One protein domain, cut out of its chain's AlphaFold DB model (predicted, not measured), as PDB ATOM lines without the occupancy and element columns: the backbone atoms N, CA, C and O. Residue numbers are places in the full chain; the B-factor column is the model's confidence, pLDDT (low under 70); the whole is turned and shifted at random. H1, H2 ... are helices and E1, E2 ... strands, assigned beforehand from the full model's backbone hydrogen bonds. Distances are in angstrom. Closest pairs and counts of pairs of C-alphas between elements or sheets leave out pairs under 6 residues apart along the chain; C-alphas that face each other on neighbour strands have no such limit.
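AT A GLANCE: This is residues 32 to 143 of the 143 residues of an uncharacterized protein of Brassica campestris (UniProt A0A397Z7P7). A short pair of parallel strands, E1 and E2, and the helix H2 form a small core, and the other five helices are set round it at different angles. H1 and H6 meet near Val 33 and Ser 139 at one end; at another, H4 and H5 make a V, whose tip, residues 110 to 115, sticks out, and H3 lies to one side of H5's line, running the opposite way at a shallow tilt of 5 degrees. The unnamed stretch of residues 72 to 87 makes a further corner of the outline. The 112 printed residues hold six named helices and two named strands, in the order H1 E1 H2 E2 H3 H4 H5 H6, and the class is mostly helix. The whole is compact, with a radius of gyration of the C-alphas of 14.1 A and spans of 43 by 35 by 24 A.

IN THESE COORDINATES: H1, residues 32 to 41, begins with C-alpha 32 at (30.023, 5.647, 3.297) and is 14.2 A long. E1 is residues 44 to 47, H2 residues 57 to 64, and E2 residues 68 to 71. H3, residues 88 to 96, is 12.7 A long. H4, residues 102 to 111, is 14.1 A long. H5, residues 113 to 124, is the longest helix at 16.4 A and ends with C-alpha 124 at (41.617, 6.751, -12.686). H6, residues 132 to 141, is 14.2 A long and ends with C-alpha 141 at (33.641, -6.908, 2.676).

HOW THE PARTS SIT: E1 and E2 are parallel neighbours, their directions 30 degrees apart, with N 45 and O 68 at 2.9 A and N 70 and O 45 at 2.8 A, within hydrogen-bond range. E1, H2 and E2 make a strand-helix-strand unit, two parallel neighbour strands with a helix between them in the chain, and its crossover is right-handed. The closest C-alphas of H2 and E2 are those of Pro 59 and Pro 69, 5.5 A apart. H5 touches H2 with residues 120 to 124 alone, at a steep tilt of 58 degrees, opposite ways; the closest C-alphas, of Lys 64 and Met 124, are 4.7 A apart. H3 and H5 only just touch, with 3 pairs of C-alphas within 8 A, the closest being Leu 96 and Lys 119 at 6.5 A; they run opposite ways at a shallow tilt of 5 degrees. H4 and H5 touch only at the corner, and only just, with 3 pairs within 8 A, the closest being Met 109 and Trp 116 at 5.8 A. H1 touches H6, their closest C-alphas, of Val 33 and Ser 139, 5.6 A apart; the tilt of 72 degrees is only just about perpendicular. H1 and H4 are apart. In each of the six helices every O i to N i+4 pair is within hydrogen-bond range.

THE WHOLE: The C-alphas farthest apart, of Gln 84 and Leu 143, are 43.5 A apart. The printed part has no cut and ends at the chain's last residue. The link from E2 to H3, 16 residues, is long. The mean pLDDT of the printed part is 75.4, and residues 49 to 55, 74 to 93, 98 to 99 and 127 to 143 are under 70.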
ATOM      1  N   GLU A  32      28.817   5.613   4.126       80.50
ATOM      2  CA  GLU A  32      30.023   5.647   3.297       80.50
ATOM      3  C   GLU A  32      30.090   4.465   2.319       80.50
ATOM      4  O   GLU A  32      30.495   4.635   1.170       80.50
ATOM      5  N   VAL A  33      29.651   3.278   2.745       82.88
ATOM      6  CA  VAL A  33      29.672   2.071   1.913       82.88
ATOM      7  C   VAL A  33      28.739   2.216   0.715       82.88
ATOM      8  O   VAL A  33      29.105   1.874  -0.409       82.88
ATOM      9  N   VAL A  34      27.554   2.782   0.940       85.69
ATOM     10  CA  VAL A  34      26.603   3.068  -0.138       85.69
ATOM     11  C   VAL A  34      27.161   4.137  -1.073       85.69
ATOM     12  O   VAL A  34      27.066   3.975  -2.284       85.69
ATOM     13  N   SER A  35      27.823   5.172  -0.552       84.44
ATOM     14  CA  SER A  35      28.495   6.176  -1.390       84.44
ATOM     15  C   SER A  35      29.565   5.550  -2.286       84.44
ATOM     16  O   SER A  35      29.634   5.865  -3.470       84.44
ATOM     17  N   HIS A  36      30.367   4.619  -1.760       85.50
ATOM     18  CA  HIS A  36      31.341   3.867  -2.554       85.50
ATOM     19  C   HIS A  36      30.689   3.054  -3.677       85.50
ATOM     20  O   HIS A  36      31.204   3.056  -4.793       85.50
ATOM     21  N   LEU A  37      29.555   2.403  -3.403       88.25
ATOM     22  CA  LEU A  37      28.798   1.669  -4.416       88.25
ATOM     23  C   LEU A  37      28.206   2.605  -5.479       88.25
ATOM     24  O   LEU A  37      28.269   2.289  -6.663       88.25
ATOM     25  N   ILE A  38      27.669   3.758  -5.067       90.44
ATOM     26  CA  ILE A  38      27.132   4.773  -5.982       90.44
ATOM     27  C   ILE A  38      28.234   5.279  -6.908       90.44
ATOM     28  O   ILE A  38      28.011   5.318  -8.111       90.44
ATOM     29  N   PHE A  39      29.418   5.611  -6.386       89.00
ATOM     30  CA  PHE A  39      30.546   5.976  -7.239       89.00
ATOM     31  C   PHE A  39      30.900   4.808  -8.172       89.00
ATOM     32  O   PHE A  39      30.778   4.932  -9.376       89.00
ATOM     33  N   ALA A  40      31.214   3.619  -7.659       88.88
ATOM     34  CA  ALA A  40      31.625   2.494  -8.509       88.88
ATOM     35  C   ALA A  40      30.613   2.095  -9.605       88.88
ATOM     36  O   ALA A  40      31.015   1.561 -10.635       88.88
ATOM     37  N   GLY A  41      29.315   2.302  -9.372       90.62
ATOM     38  CA  GLY A  41      28.246   1.930 -10.299       90.62
ATOM     39  C   GLY A  41      27.749   3.048 -11.217       90.62
ATOM     40  O   GLY A  41      26.877   2.776 -12.040       90.62
ATOM     41  N   SER A  42      28.237   4.284 -11.078       93.44
ATOM     42  CA  SER A  42      27.749   5.427 -11.862       93.44
ATOM     43  C   SER A  42      28.699   5.794 -12.998       93.44
ATOM     44  O   SER A  42      29.896   5.961 -12.770       93.44
ATOM     45  N   ASP A  43      28.151   6.056 -14.186       93.25
ATOM     46  CA  ASP A  43      28.908   6.648 -15.301       93.25
ATOM     47  C   ASP A  43      29.160   8.146 -15.085       93.25
ATOM     48  O   ASP A  43      30.251   8.660 -15.330       93.25
ATOM     49  N   ILE A  44      28.130   8.862 -14.620       92.81
ATOM     50  CA  ILE A  44      28.133  10.314 -14.432       92.81
ATOM     51  C   ILE A  44      27.613  10.650 -13.039       92.81
ATOM     52  O   ILE A  44      26.593  10.121 -12.600       92.81
ATOM     53  N   MET A  45      28.273  11.597 -12.375       90.75
ATOM     54  CA  MET A  45      27.794  12.205 -11.139       90.75
ATOM     55  C   MET A  45      27.537  13.693 -11.354       90.75
ATOM     56  O   MET A  45      28.432  14.441 -11.740       90.75
ATOM     57  N   LEU A  46      26.310  14.132 -11.092       89.00
ATOM     58  CA  LEU A  46      25.925  15.530 -11.251       89.00
ATOM     59  C   LEU A  46      26.233  16.333  -9.988       89.00
ATOM     60  O   LEU A  46      25.874  15.930  -8.883       89.00
ATOM     61  N   TYR A  47      26.848  17.497 -10.173       80.62
ATOM     62  CA  TYR A  47      27.143  18.462  -9.119       80.62
ATOM     63  C   TYR A  47      26.449  19.785  -9.414       80.62
ATOM     64  O   TYR A  47      26.516  20.302 -10.528       80.62
ATOM     65  N   LEU A  48      25.786  20.356  -8.407       73.56
ATOM     66  CA  LEU A  48      25.141  21.662  -8.556       73.56
ATOM     67  C   LEU A  48      26.169  22.786  -8.690       73.56
ATOM     68  O   LEU A  48      25.975  23.684  -9.506       73.56
ATOM     69  N   ASN A  49      27.232  22.734  -7.885       67.25
ATOM     70  CA  ASN A  49      28.306  23.714  -7.895       67.25
ATOM     71  C   ASN A  49      29.583  23.107  -7.288       67.25
ATOM     72  O   ASN A  49      29.582  22.725  -6.116       67.25
ATOM     73  N   PHE A  50      30.678  23.050  -8.050       66.62
ATOM     74  CA  PHE A  50      31.953  22.538  -7.532       66.62
ATOM     75  C   PHE A  50      32.581  23.448  -6.464       66.62
ATOM     76  O   PHE A  50      33.326  22.966  -5.617       66.62
ATOM     77  N   PHE A  51      32.240  24.741  -6.426       58.59
ATOM     78  CA  PHE A  51      32.763  25.698  -5.442       58.59
ATOM     79  C   PHE A  51      32.259  25.469  -4.008       58.59
ATOM     80  O   PHE A  51      32.785  26.077  -3.078       58.59
ATOM     81  N   GLN A  52      31.256  24.607  -3.806       62.38
ATOM     82  CA  GLN A  52      30.810  24.223  -2.461       62.38
ATOM     83  C   GLN A  52      31.771  23.237  -1.778       62.38
ATOM     84  O   GLN A  52      31.759  23.137  -0.553       62.38
ATOM     85  N   ASP A  53      32.628  22.562  -2.549       62.38
ATOM     86  CA  ASP A  53      33.725  21.735  -2.048       62.38
ATOM     87  C   ASP A  53      35.056  22.295  -2.584       62.38
ATOM     88  O   ASP A  53      35.518  21.882  -3.649       62.38
ATOM     89  N   PRO A  54      35.704  23.229  -1.858       61.88
ATOM     90  CA  PRO A  54      36.961  23.846  -2.291       61.88
ATOM     91  C   PRO A  54      38.085  22.834  -2.538       61.88
ATOM     92  O   PRO A  54      39.052  23.133  -3.236       61.88
ATOM     93  N   LEU A  55      37.977  21.648  -1.934       67.50
ATOM     94  CA  LEU A  55      38.961  20.577  -2.022       67.50
ATOM     95  C   LEU A  55      38.602  19.537  -3.089       67.50
ATOM     96  O   LEU A  55      39.426  18.668  -3.372       67.50
ATOM     97  N   LEU A  56      37.411  19.633  -3.692       72.44
ATOM     98  CA  LEU A  56      36.895  18.720  -4.712       72.44
ATOM     99  C   LEU A  56      36.967  17.244  -4.287       72.44
ATOM    100  O   LEU A  56      37.081  16.362  -5.134       72.44
ATOM    101  N   GLN A  57      36.887  16.941  -2.991       75.25
ATOM    102  CA  GLN A  57      37.076  15.584  -2.476       75.25
ATOM    103  C   GLN A  57      36.080  14.596  -3.080       75.25
ATOM    104  O   GLN A  57      36.470  13.501  -3.488       75.25
ATOM    105  N   VAL A  58      34.802  14.974  -3.179       78.88
ATOM    106  CA  VAL A  58      33.773  14.081  -3.737       78.88
ATOM    107  C   VAL A  58      33.943  13.897  -5.256       78.88
ATOM    108  O   VAL A  58      33.986  12.745  -5.696       78.88
ATOM    109  N   PRO A  59      34.138  14.963  -6.065       80.94
ATOM    110  CA  PRO A  59      34.440  14.826  -7.493       80.94
ATOM    111  C   PRO A  59      35.671  13.959  -7.785       80.94
ATOM    112  O   PRO A  59      35.677  13.181  -8.736       80.94
ATOM    113  N   LEU A  60      36.710  14.059  -6.957       80.25
ATOM    114  CA  LEU A  60      37.938  13.283  -7.123       80.25
ATOM    115  C   LEU A  60      37.776  11.826  -6.733       80.25
ATOM    116  O   LEU A  60      38.266  10.942  -7.439       80.25
ATOM    117  N   LYS A  61      37.044  11.568  -5.646       82.00
ATOM    118  CA  LYS A  61      36.664  10.212  -5.260       82.00
ATOM    119  C   LYS A  61      35.867   9.561  -6.392       82.00
ATOM    120  O   LYS A  61      36.216   8.456  -6.787       82.00
ATOM    121  N   ALA A  62      34.892  10.265  -6.972       86.31
ATOM    122  CA  ALA A  62      34.113   9.799  -8.122       86.31
ATOM    123  C   ALA A  62      35.004   9.451  -9.333       86.31
ATOM    124  O   ALA A  62      34.921   8.336  -9.844       86.31
ATOM    125  N   LEU A  63      35.937  10.333  -9.714       86.00
ATOM    126  CA  LEU A  63      36.894  10.059 -10.798       86.00
ATOM    127  C   LEU A  63      37.738   8.807 -10.544       86.00
ATOM    128  O   LEU A  63      37.995   8.043 -11.472       86.00
ATOM    129  N   LYS A  64      38.137   8.550  -9.291       85.50
ATOM    130  CA  LYS A  64      38.900   7.345  -8.936       85.50
ATOM    131  C   LYS A  64      38.096   6.052  -9.120       85.50
ATOM    132  O   LYS A  64      38.685   5.005  -9.376       85.50
ATOM    133  N   TYR A  65      36.771   6.130  -9.014       87.81
ATOM    134  CA  TYR A  65      35.847   5.035  -9.330       87.81
ATOM    135  C   TYR A  65      35.534   4.893 -10.817       87.81
ATOM    136  O   TYR A  65      34.879   3.929 -11.200       87.81
ATOM    137  N   GLY A  66      36.000   5.825 -11.645       89.62
ATOM    138  CA  GLY A  66      35.653   5.892 -13.056       89.62
ATOM    139  C   GLY A  66      34.338   6.618 -13.343       89.62
ATOM    140  O   GLY A  66      33.892   6.637 -14.485       89.62
ATOM    141  N   THR A  67      33.738   7.262 -12.342       91.44
ATOM    142  CA  THR A  67      32.568   8.124 -12.529       91.44
ATOM    143  C   THR A  67      32.995   9.517 -12.936       91.44
ATOM    144  O   THR A  67      33.849  10.126 -12.289       91.44
ATOM    145  N   VAL A  68      32.342  10.073 -13.951       90.19
ATOM    146  CA  VAL A  68      32.639  11.422 -14.426       90.19
ATOM    147  C   VAL A  68      31.782  12.458 -13.690       90.19
ATOM    148  O   VAL A  68      30.565  12.509 -13.883       90.19
ATOM    149  N   PRO A  69      32.376  13.317 -12.849       87.75
ATOM    150  CA  PRO A  69      31.686  14.454 -12.256       87.75
ATOM    151  C   PRO A  69      31.395  15.541 -13.309       87.75
ATOM    152  O   PRO A  69      32.301  16.015 -13.992       87.75
ATOM    153  N   ILE A  70      30.138  15.976 -13.409       86.81
ATOM    154  CA  ILE A  70      29.678  17.034 -14.322       86.81
ATOM    155  C   ILE A  70      28.950  18.119 -13.530       86.81
ATOM    156  O   ILE A  70      28.037  17.833 -12.754       86.81
ATOM    157  N   GLU A  71      29.323  19.378 -13.755       81.75
ATOM    158  CA  GLU A  71      28.627  20.522 -13.168       81.75
ATOM    159  C   GLU A  71      27.355  20.842 -13.956       81.75
ATOM    160  O   GLU A  71      27.388  20.978 -15.180       81.75
ATOM    161  N   LEU A  72      26.229  20.990 -13.258       78.56
ATOM    162  CA  LEU A  72      24.956  21.373 -13.868       78.56
ATOM    163  C   LEU A  72      24.900  22.866 -14.191       78.56
ATOM    164  O   LEU A  72      24.428  23.243 -15.261       78.56
ATOM    165  N   ASN A  73      25.403  23.702 -13.282       71.56
ATOM    166  CA  ASN A  73      25.439  25.153 -13.432       71.56
ATOM    167  C   ASN A  73      26.884  25.648 -13.343       71.56
ATOM    168  O   ASN A  73      27.239  26.281 -12.345       71.56
ATOM    169  N   PRO A  74      27.721  25.376 -14.361       62.72
ATOM    170  CA  PRO A  74      29.062  25.925 -14.393       62.72
ATOM    171  C   PRO A  74      28.938  27.444 -14.413       62.72
ATOM    172  O   PRO A  74      28.512  28.039 -15.408       62.72
ATOM    173  N   GLN A  75      29.268  28.093 -13.296       57.06
ATOM    174  CA  GLN A  75      29.467  29.532 -13.340       57.06
ATOM    175  C   GLN A  75      30.613  29.803 -14.316       57.06
ATOM    176  O   GLN A  75      31.502  28.979 -14.511       57.06
ATOM    177  N   THR A  76      30.617  30.968 -14.953       51.31
ATOM    178  CA  THR A  76      31.638  31.371 -15.936       51.31
ATOM    179  C   THR A  76      33.078  31.383 -15.389       51.31
ATOM    180  O   THR A  76      34.018  31.643 -16.143       51.31
ATOM    181  N   GLY A  77      33.276  31.081 -14.102       51.84
ATOM    182  CA  GLY A  77      34.567  30.815 -13.485       51.84
ATOM    183  C   GLY A  77      35.023  29.370 -13.701       51.84
ATOM    184  O   GLY A  77      34.316  28.422 -13.383       51.84
ATOM    185  N   HIS A  78      36.249  29.208 -14.203       52.59
ATOM    186  CA  HIS A  78      36.989  27.954 -14.055       52.59
ATOM    187  C   HIS A  78      36.968  27.505 -12.591       52.59
ATOM    188  O   HIS A  78      37.136  28.343 -11.704       52.59
ATOM    189  N   VAL A  79      36.859  26.195 -12.344       52.22
ATOM    190  CA  VAL A  79      37.166  25.622 -11.027       52.22
ATOM    191  C   VAL A  79      38.572  26.100 -10.635       52.22
ATOM    192  O   VAL A  79      39.556  25.705 -11.264       52.22
ATOM    193  N   GLY A  80      38.643  27.016  -9.659       51.12
ATOM    194  CA  GLY A  80      39.877  27.666  -9.201       51.12
ATOM    195  C   GLY A  80      40.418  28.781 -10.110       51.12
ATOM    196  O   GLY A  80      41.561  28.707 -10.546       51.12
ATOM    197  N   THR A  81      39.644  29.837 -10.383       44.69
ATOM    198  CA  THR A  81      40.005  30.955 -11.289       44.69
ATOM    199  C   THR A  81      41.283  31.742 -10.952       44.69
ATOM    200  O   THR A  81      41.687  32.584 -11.751       44.69
ATOM    201  N   HIS A  82      41.961  31.480  -9.834       45.69
ATOM    202  CA  HIS A  82      43.354  31.890  -9.675       45.69
ATOM    203  C   HIS A  82      44.250  30.752 -10.173       45.69
ATOM    204  O   HIS A  82      44.511  29.795  -9.454       45.69
ATOM    205  N   GLU A  83      44.768  30.854 -11.401       47.06
ATOM    206  CA  GLU A  83      45.729  29.886 -11.976       47.06
ATOM    207  C   GLU A  83      46.975  29.655 -11.090       47.06
ATOM    208  O   GLU A  83      47.661  28.632 -11.219       47.06
ATOM    209  N   GLN A  84      47.240  30.590 -10.168       44.00
ATOM    210  CA  GLN A  84      48.274  30.531  -9.132       44.00
ATOM    211  C   GLN A  84      47.877  29.722  -7.877       44.00
ATOM    212  O   GLN A  84      48.771  29.264  -7.175       44.00
ATOM    213  N   GLU A  85      46.583  29.487  -7.624       43.34
ATOM    214  CA  GLU A  85      46.048  28.759  -6.453       43.34
ATOM    215  C   GLU A  85      45.303  27.461  -6.813       43.34
ATOM    216  O   GLU A  85      44.994  26.660  -5.930       43.34
ATOM    217  N   ALA A  86      45.029  27.209  -8.098       52.91
ATOM    218  CA  ALA A  86      44.446  25.946  -8.538       52.91
ATOM    219  C   ALA A  86      45.388  24.782  -8.185       52.91
ATOM    220  O   ALA A  86      46.479  24.647  -8.757       52.91
ATOM    221  N   THR A  87      44.952  23.927  -7.256       61.84
ATOM    222  CA  THR A  87      45.637  22.678  -6.909       61.84
ATOM    223  C   THR A  87      45.901  21.865  -8.183       61.84
ATOM    224  O   THR A  87      45.120  21.918  -9.138       61.84
ATOM    225  N   THR A  88      47.002  21.102  -8.236       64.25
ATOM    226  CA  THR A  88      47.344  20.191  -9.359       64.25
ATOM    227  C   THR A  88      46.127  19.391  -9.835       64.25
ATOM    228  O   THR A  88      45.906  19.172 -11.023       64.25
ATOM    229  N   THR A  89      45.287  19.043  -8.878       62.72
ATOM    230  CA  THR A  89      44.037  18.329  -9.009       62.72
ATOM    231  C   THR A  89      42.940  19.073  -9.783       62.72
ATOM    232  O   THR A  89      42.334  18.492 -10.683       62.72
ATOM    233  N   ALA A  90      42.724  20.366  -9.521       65.44
ATOM    234  CA  ALA A  90      41.798  21.193 -10.300       65.44
ATOM    235  C   ALA A  90      42.260  21.337 -11.762       65.44
ATOM    236  O   ALA A  90      41.443  21.358 -12.682       65.44
ATOM    237  N   LYS A  91      43.578  21.366 -12.000       69.25
ATOM    238  CA  LYS A  91      44.148  21.388 -13.359       69.25
ATOM    239  C   LYS A  91      43.876  20.081 -14.109       69.25
ATOM    240  O   LYS A  91      43.467  20.141 -15.263       69.25
ATOM    241  N   ILE A  92      44.034  18.931 -13.449       67.12
ATOM    242  CA  ILE A  92      43.721  17.607 -14.021       67.12
ATOM    243  C   ILE A  92      42.233  17.496 -14.368       67.12
ATOM    244  O   ILE A  92      41.877  17.071 -15.468       67.12
ATOM    245  N   PHE A  93      41.365  17.918 -13.448       69.31
ATOM    246  CA  PHE A  93      39.926  17.947 -13.676       69.31
ATOM    247  C   PHE A  93      39.589  18.787 -14.913       69.31
ATOM    248  O   PHE A  93      38.941  18.310 -15.851       69.31
ATOM    249  N   ASN A  94      40.106  20.020 -14.949       70.31
ATOM    250  CA  ASN A  94      39.886  20.942 -16.053       70.31
ATOM    251  C   ASN A  94      40.448  20.408 -17.384       70.31
ATOM    252  O   ASN A  94      39.853  20.662 -18.427       70.31
ATOM    253  N   SER A  95      41.547  19.645 -17.377       70.69
ATOM    254  CA  SER A  95      42.112  19.085 -18.610       70.69
ATOM    255  C   SER A  95      41.312  17.911 -19.179       70.69
ATOM    256  O   SER A  95      41.234  17.764 -20.395       70.69
ATOM    257  N   LEU A  96      40.727  17.069 -18.322       70.19
ATOM    258  CA  LEU A  96      40.052  15.842 -18.762       70.19
ATOM    259  C   LEU A  96      38.585  16.091 -19.128       70.19
ATOM    260  O   LEU A  96      38.136  15.710 -20.219       70.19
ATOM    261  N   PHE A  97      37.863  16.768 -18.234       70.69
ATOM    262  CA  PHE A  97      36.412  16.971 -18.311       70.69
ATOM    263  C   PHE A  97      35.999  18.441 -18.150       70.69
ATOM    264  O   PHE A  97      34.810  18.756 -18.174       70.69
ATOM    265  N   GLY A  98      36.964  19.358 -18.013       63.28
ATOM    266  CA  GLY A  98      36.700  20.774 -17.782       63.28
ATOM    267  C   GLY A  98      35.758  21.382 -18.815       63.28
ATOM    268  O   GLY A  98      36.003  21.313 -20.018       63.28
ATOM    269  N   ARG A  99      34.692  22.014 -18.311       68.19
ATOM    270  CA  ARG A  99      33.614  22.682 -19.068       68.19
ATOM    271  C   ARG A  99      32.723  21.764 -19.909       68.19
ATOM    272  O   ARG A  99      31.921  22.278 -20.687       68.19
ATOM    273  N   MET A 100      32.829  20.445 -19.761       82.50
ATOM    274  CA  MET A 100      31.904  19.529 -20.418       82.50
ATOM    275  C   MET A 100      30.518  19.655 -19.778       82.50
ATOM    276  O   MET A 100      30.351  19.395 -18.590       82.50
ATOM    277  N   SER A 101      29.518  20.055 -20.563       86.50
ATOM    278  CA  SER A 101      28.123  20.014 -20.121       86.50
ATOM    279  C   SER A 101      27.597  18.579 -20.111       86.50
ATOM    280  O   SER A 101      28.113  17.713 -20.821       86.50
ATOM    281  N   LEU A 102      26.507  18.328 -19.380       89.44
ATOM    282  CA  LEU A 102      25.845  17.018 -19.389       89.44
ATOM    283  C   LEU A 102      25.491  16.562 -20.814       89.44
ATOM    284  O   LEU A 102      25.710  15.409 -21.169       89.44
ATOM    285  N   GLY A 103      25.008  17.476 -21.661       90.75
ATOM    286  CA  GLY A 103      24.713  17.165 -23.061       90.75
ATOM    287  C   GLY A 103      25.952  16.725 -23.843       90.75
ATOM    288  O   GLY A 103      25.886  15.752 -24.586       90.75
ATOM    289  N   GLN A 104      27.093  17.390 -23.637       90.25
ATOM    290  CA  GLN A 104      28.358  17.014 -24.276       90.25
ATOM    291  C   GLN A 104      28.894  15.673 -23.767       90.25
ATOM    292  O   GLN A 104      29.418  14.904 -24.568       90.25
ATOM    293  N   ALA A 105      28.740  15.377 -22.474       90.94
ATOM    294  CA  ALA A 105      29.116  14.086 -21.903       90.94
ATOM    295  C   ALA A 105      28.288  12.950 -22.520       90.94
ATOM    296  O   ALA A 105      28.846  11.991 -23.047       90.94
ATOM    297  N   LEU A 106      26.961  13.106 -22.553       94.00
ATOM    298  CA  LEU A 106      26.057  12.126 -23.157       94.00
ATOM    299  C   LEU A 106      26.315  11.945 -24.659       94.00
ATOM    300  O   LEU A 106      26.256  10.826 -25.168       94.00
ATOM    301  N   ASP A 107      26.608  13.031 -25.373       94.38
ATOM    302  CA  ASP A 107      26.979  12.974 -26.784       94.38
ATOM    303  C   ASP A 107      28.297  12.232 -26.996       94.38
ATOM    304  O   ASP A 107      28.382  11.416 -27.912       94.38
ATOM    305  N   LEU A 108      29.308  12.485 -26.160       91.44
ATOM    306  CA  LEU A 108      30.599  11.809 -26.233       91.44
ATOM    307  C   LEU A 108      30.449  10.309 -25.962       91.44
ATOM    308  O   LEU A 108      30.917   9.511 -26.767       91.44
ATOM    309  N   MET A 109      29.717   9.923 -24.912       93.38
ATOM    310  CA  MET A 109      29.420   8.515 -24.608       93.38
ATOM    311  C   MET A 109      28.761   7.795 -25.790       93.38
ATOM    312  O   MET A 109      29.097   6.653 -26.096       93.38
ATOM    313  N   LYS A 110      27.823   8.462 -26.475       95.12
ATOM    314  CA  LYS A 110      27.079   7.871 -27.597       95.12
ATOM    315  C   LYS A 110      27.875   7.829 -28.897       95.12
ATOM    316  O   LYS A 110      27.746   6.872 -29.655       95.12
ATOM    317  N   LYS A 111      28.622   8.892 -29.199       95.94
ATOM    318  CA  LYS A 111      29.290   9.078 -30.497       95.94
ATOM    319  C   LYS A 111      30.697   8.489 -30.517       95.94
ATOM    320  O   LYS A 111      31.121   8.009 -31.562       95.94
ATOM    321  N   ASP A 112      31.401   8.521 -29.387       93.62
ATOM    322  CA  ASP A 112      32.775   8.042 -29.258       93.62
ATOM    323  C   ASP A 112      33.032   7.461 -27.855       93.62
ATOM    324  O   ASP A 112      33.772   8.005 -27.031       93.62
ATOM    325  N   GLY A 113      32.396   6.316 -27.587       92.81
ATOM    326  CA  GLY A 113      32.547   5.594 -26.321       92.81
ATOM    327  C   GLY A 113      33.992   5.176 -26.021       92.81
ATOM    328  O   GLY A 113      34.378   5.105 -24.861       92.81
ATOM    329  N   ARG A 114      34.836   4.989 -27.046       94.81
ATOM    330  CA  ARG A 114      36.260   4.672 -26.847       94.81
ATOM    331  C   ARG A 114      37.021   5.858 -26.267       94.81
ATOM    332  O   ARG A 114      37.828   5.676 -25.362       94.81
ATOM    333  N   LEU A 115      36.767   7.066 -26.772       91.75
ATOM    334  CA  LEU A 115      37.357   8.276 -26.203       91.75
ATOM    335  C   LEU A 115      36.836   8.541 -24.784       91.75
ATOM    336  O   LEU A 115      37.599   9.001 -23.936       91.75
ATOM    337  N   TRP A 116      35.564   8.233 -24.512       92.00
ATOM    338  CA  TRP A 116      35.003   8.279 -23.159       92.00
ATOM    339  C   TRP A 116      35.748   7.343 -22.194       92.00
ATOM    340  O   TRP A 116      36.268   7.803 -21.178       92.00
ATOM    341  N   GLU A 117      35.877   6.062 -22.547       92.81
ATOM    342  CA  GLU A 117      36.600   5.058 -21.756       92.81
ATOM    343  C   GLU A 117      38.071   5.437 -21.544       92.81
ATOM    344  O   GLU A 117      38.584   5.321 -20.430       92.81
ATOM    345  N   LEU A 118      38.746   5.940 -22.584       91.94
ATOM    346  CA  LEU A 118      40.133   6.394 -22.488       91.94
ATOM    347  C   LEU A 118      40.282   7.540 -21.482       91.94
ATOM    348  O   LEU A 118      41.151   7.481 -20.616       91.94
ATOM    349  N   LYS A 119      39.411   8.553 -21.550       89.19
ATOM    350  CA  LYS A 119      39.425   9.683 -20.609       89.19
ATOM    351  C   LYS A 119      39.182   9.241 -19.169       89.19
ATOM    352  O   LYS A 119      39.802   9.783 -18.257       89.19
ATOM    353  N   ILE A 120      38.287   8.274 -18.963       89.88
ATOM    354  CA  ILE A 120      38.034   7.691 -17.643       89.88
ATOM    355  C   ILE A 120      39.275   6.956 -17.133       89.88
ATOM    356  O   ILE A 120      39.719   7.233 -16.021       89.88
ATOM    357  N   MET A 121      39.876   6.081 -17.945       89.75
ATOM    358  CA  MET A 121      41.098   5.361 -17.567       89.75
ATOM    359  C   MET A 121      42.234   6.327 -17.220       89.75
ATOM    360  O   MET A 121      42.838   6.207 -16.154       89.75
ATOM    361  N   GLU A 122      42.463   7.340 -18.057       88.00
ATOM    362  CA  GLU A 122      43.463   8.378 -17.800       88.00
ATOM    363  C   GLU A 122      43.217   9.111 -16.478       88.00
ATOM    364  O   GLU A 122      44.185   9.465 -15.803       88.00
ATOM    365  N   ALA A 123      41.955   9.339 -16.095       83.31
ATOM    366  CA  ALA A 123      41.591   9.960 -14.823       83.31
ATOM    367  C   ALA A 123      41.849   9.033 -13.628       83.31
ATOM    368  O   ALA A 123      42.418   9.467 -12.626       83.31
ATOM    369  N   MET A 124      41.460   7.760 -13.738       85.25
ATOM    370  CA  MET A 124      41.617   6.751 -12.686       85.25
ATOM    371  C   MET A 124      43.088   6.474 -12.357       85.25
ATOM    372  O   MET A 124      43.426   6.211 -11.198       85.25
ATOM    373  N   GLU A 125      43.971   6.555 -13.353       84.56
ATOM    374  CA  GLU A 125      45.418   6.379 -13.188       84.56
ATOM    375  C   GLU A 125      46.095   7.553 -12.473       84.56
ATOM    376  O   GLU A 125      47.197   7.396 -11.942       84.56
ATOM    377  N   LYS A 126      45.458   8.730 -12.413       78.25
ATOM    378  CA  LYS A 126      46.032   9.866 -11.689       78.25
ATOM    379  C   LYS A 126      46.039   9.603 -10.185       78.25
ATOM    380  O   LYS A 126      45.128   9.006  -9.597       78.25
ATOM    381  N   ASP A 127      47.089  10.111  -9.552       69.38
ATOM    382  CA  ASP A 127      47.227  10.129  -8.102       69.38
ATOM    383  C   ASP A 127      46.388  11.279  -7.521       69.38
ATOM    384  O   ASP A 127      46.860  12.396  -7.315       69.38
ATOM    385  N   LEU A 128      45.081  11.033  -7.376       65.06
ATOM    386  CA  LEU A 128      44.074  12.032  -6.992       65.06
ATOM    387  C   LEU A 128      43.796  12.065  -5.478       65.06
ATOM    388  O   LEU A 128      42.704  12.432  -5.059       65.06
ATOM    389  N   CYS A 129      44.817  11.786  -4.658       58.91
ATOM    390  CA  CYS A 129      44.855  12.130  -3.226       58.91
ATOM    391  C   CYS A 129      44.089  11.201  -2.257       58.91
ATOM    392  O   CYS A 129      43.936  11.551  -1.089       58.91
ATOM    393  N   CYS A 130      43.604  10.018  -2.655       61.06
ATOM    394  CA  CYS A 130      42.980   9.129  -1.663       61.06
ATOM    395  C   CYS A 130      43.166   7.622  -1.908       61.06
ATOM    396  O   CYS A 130      43.019   7.128  -3.028       61.06
ATOM    397  N   ASP A 131      43.415   6.885  -0.814       59.09
ATOM    398  CA  ASP A 131      43.461   5.412  -0.724       59.09
ATOM    399  C   ASP A 131      42.052   4.797  -0.836       59.09
ATOM    400  O   ASP A 131      41.595   3.982  -0.033       59.09
ATOM    401  N   VAL A 132      41.324   5.229  -1.860       61.91
ATOM    402  CA  VAL A 132      39.902   4.965  -2.068       61.91
ATOM    403  C   VAL A 132      39.616   3.476  -2.281       61.91
ATOM    404  O   VAL A 132      38.540   3.003  -1.919       61.91
ATOM    405  N   HIS A 133      40.567   2.731  -2.850       59.56
ATOM    406  CA  HIS A 133      40.394   1.309  -3.148       59.56
ATOM    407  C   HIS A 133      40.455   0.425  -1.894       59.56
ATOM    408  O   HIS A 133      39.724  -0.561  -1.810       59.56
ATOM    409  N   VAL A 134      41.280   0.779  -0.899       60.41
ATOM    410  CA  VAL A 134      41.442  -0.018   0.329       60.41
ATOM    411  C   VAL A 134      40.249   0.174   1.261       60.41
ATOM    412  O   VAL A 134      39.710  -0.812   1.774       60.41
ATOM    413  N   SER A 135      39.796   1.420   1.450       63.38
ATOM    414  CA  SER A 135      38.642   1.702   2.311       63.38
ATOM    415  C   SER A 135      37.364   1.084   1.748       63.38
ATOM    416  O   SER A 135      36.636   0.416   2.474       63.38
ATOM    417  N   ALA A 136      37.134   1.194   0.441       60.56
ATOM    418  CA  ALA A 136      35.937   0.655  -0.188       60.56
ATOM    419  C   ALA A 136      35.883  -0.864  -0.207       60.56
ATOM    420  O   ALA A 136      34.841  -1.434   0.103       60.56
ATOM    421  N   TYR A 137      37.003  -1.525  -0.517       62.19
ATOM    422  CA  TYR A 137      37.078  -2.981  -0.444       62.19
ATOM    423  C   TYR A 137      36.806  -3.476   0.982       62.19
ATOM    424  O   TYR A 137      36.047  -4.424   1.179       62.19
ATOM    425  N   THR A 138      37.374  -2.800   1.986       63.56
ATOM    426  CA  THR A 138      37.143  -3.117   3.403       63.56
ATOM    427  C   THR A 138      35.678  -2.911   3.789       63.56
ATOM    428  O   THR A 138      35.082  -3.780   4.418       63.56
ATOM    429  N   SER A 139      35.082  -1.798   3.372       65.44
ATOM    430  CA  SER A 139      33.686  -1.456   3.642       65.44
ATOM    431  C   SER A 139      32.698  -2.422   2.987       65.44
ATOM    432  O   SER A 139      31.759  -2.856   3.645       65.44
ATOM    433  N   ILE A 140      32.930  -2.820   1.731       64.12
ATOM    434  CA  ILE A 140      32.084  -3.796   1.025       64.12
ATOM    435  C   ILE A 140      32.207  -5.187   1.647       64.12
ATOM    436  O   ILE A 140      31.211  -5.880   1.799       64.12
ATOM    437  N   LYS A 141      33.418  -5.606   2.031       65.88
ATOM    438  CA  LYS A 141      33.641  -6.908   2.676       65.88
ATOM    439  C   LYS A 141      32.912  -7.044   4.022       65.88
ATOM    440  O   LYS A 141      32.666  -8.165   4.456       65.88
ATOM    441  N   ASN A 142      32.619  -5.924   4.679       62.53
ATOM    442  CA  ASN A 142      31.967  -5.873   5.986       62.53
ATOM    443  C   ASN A 142      30.443  -5.625   5.909       62.53
ATOM    444  O   ASN A 142      29.830  -5.418   6.958       62.53
ATOM    445  N   LEU A 143      29.852  -5.616   4.705       61.72
ATOM    446  CA  LEU A 143      28.400  -5.699   4.485       61.72
ATOM    447  C   LEU A 143      27.907  -7.142   4.639       61.72
ATOM    448  O   LEU A 143      26.787  -7.302   5.171       61.72
TER     449      LEU A 143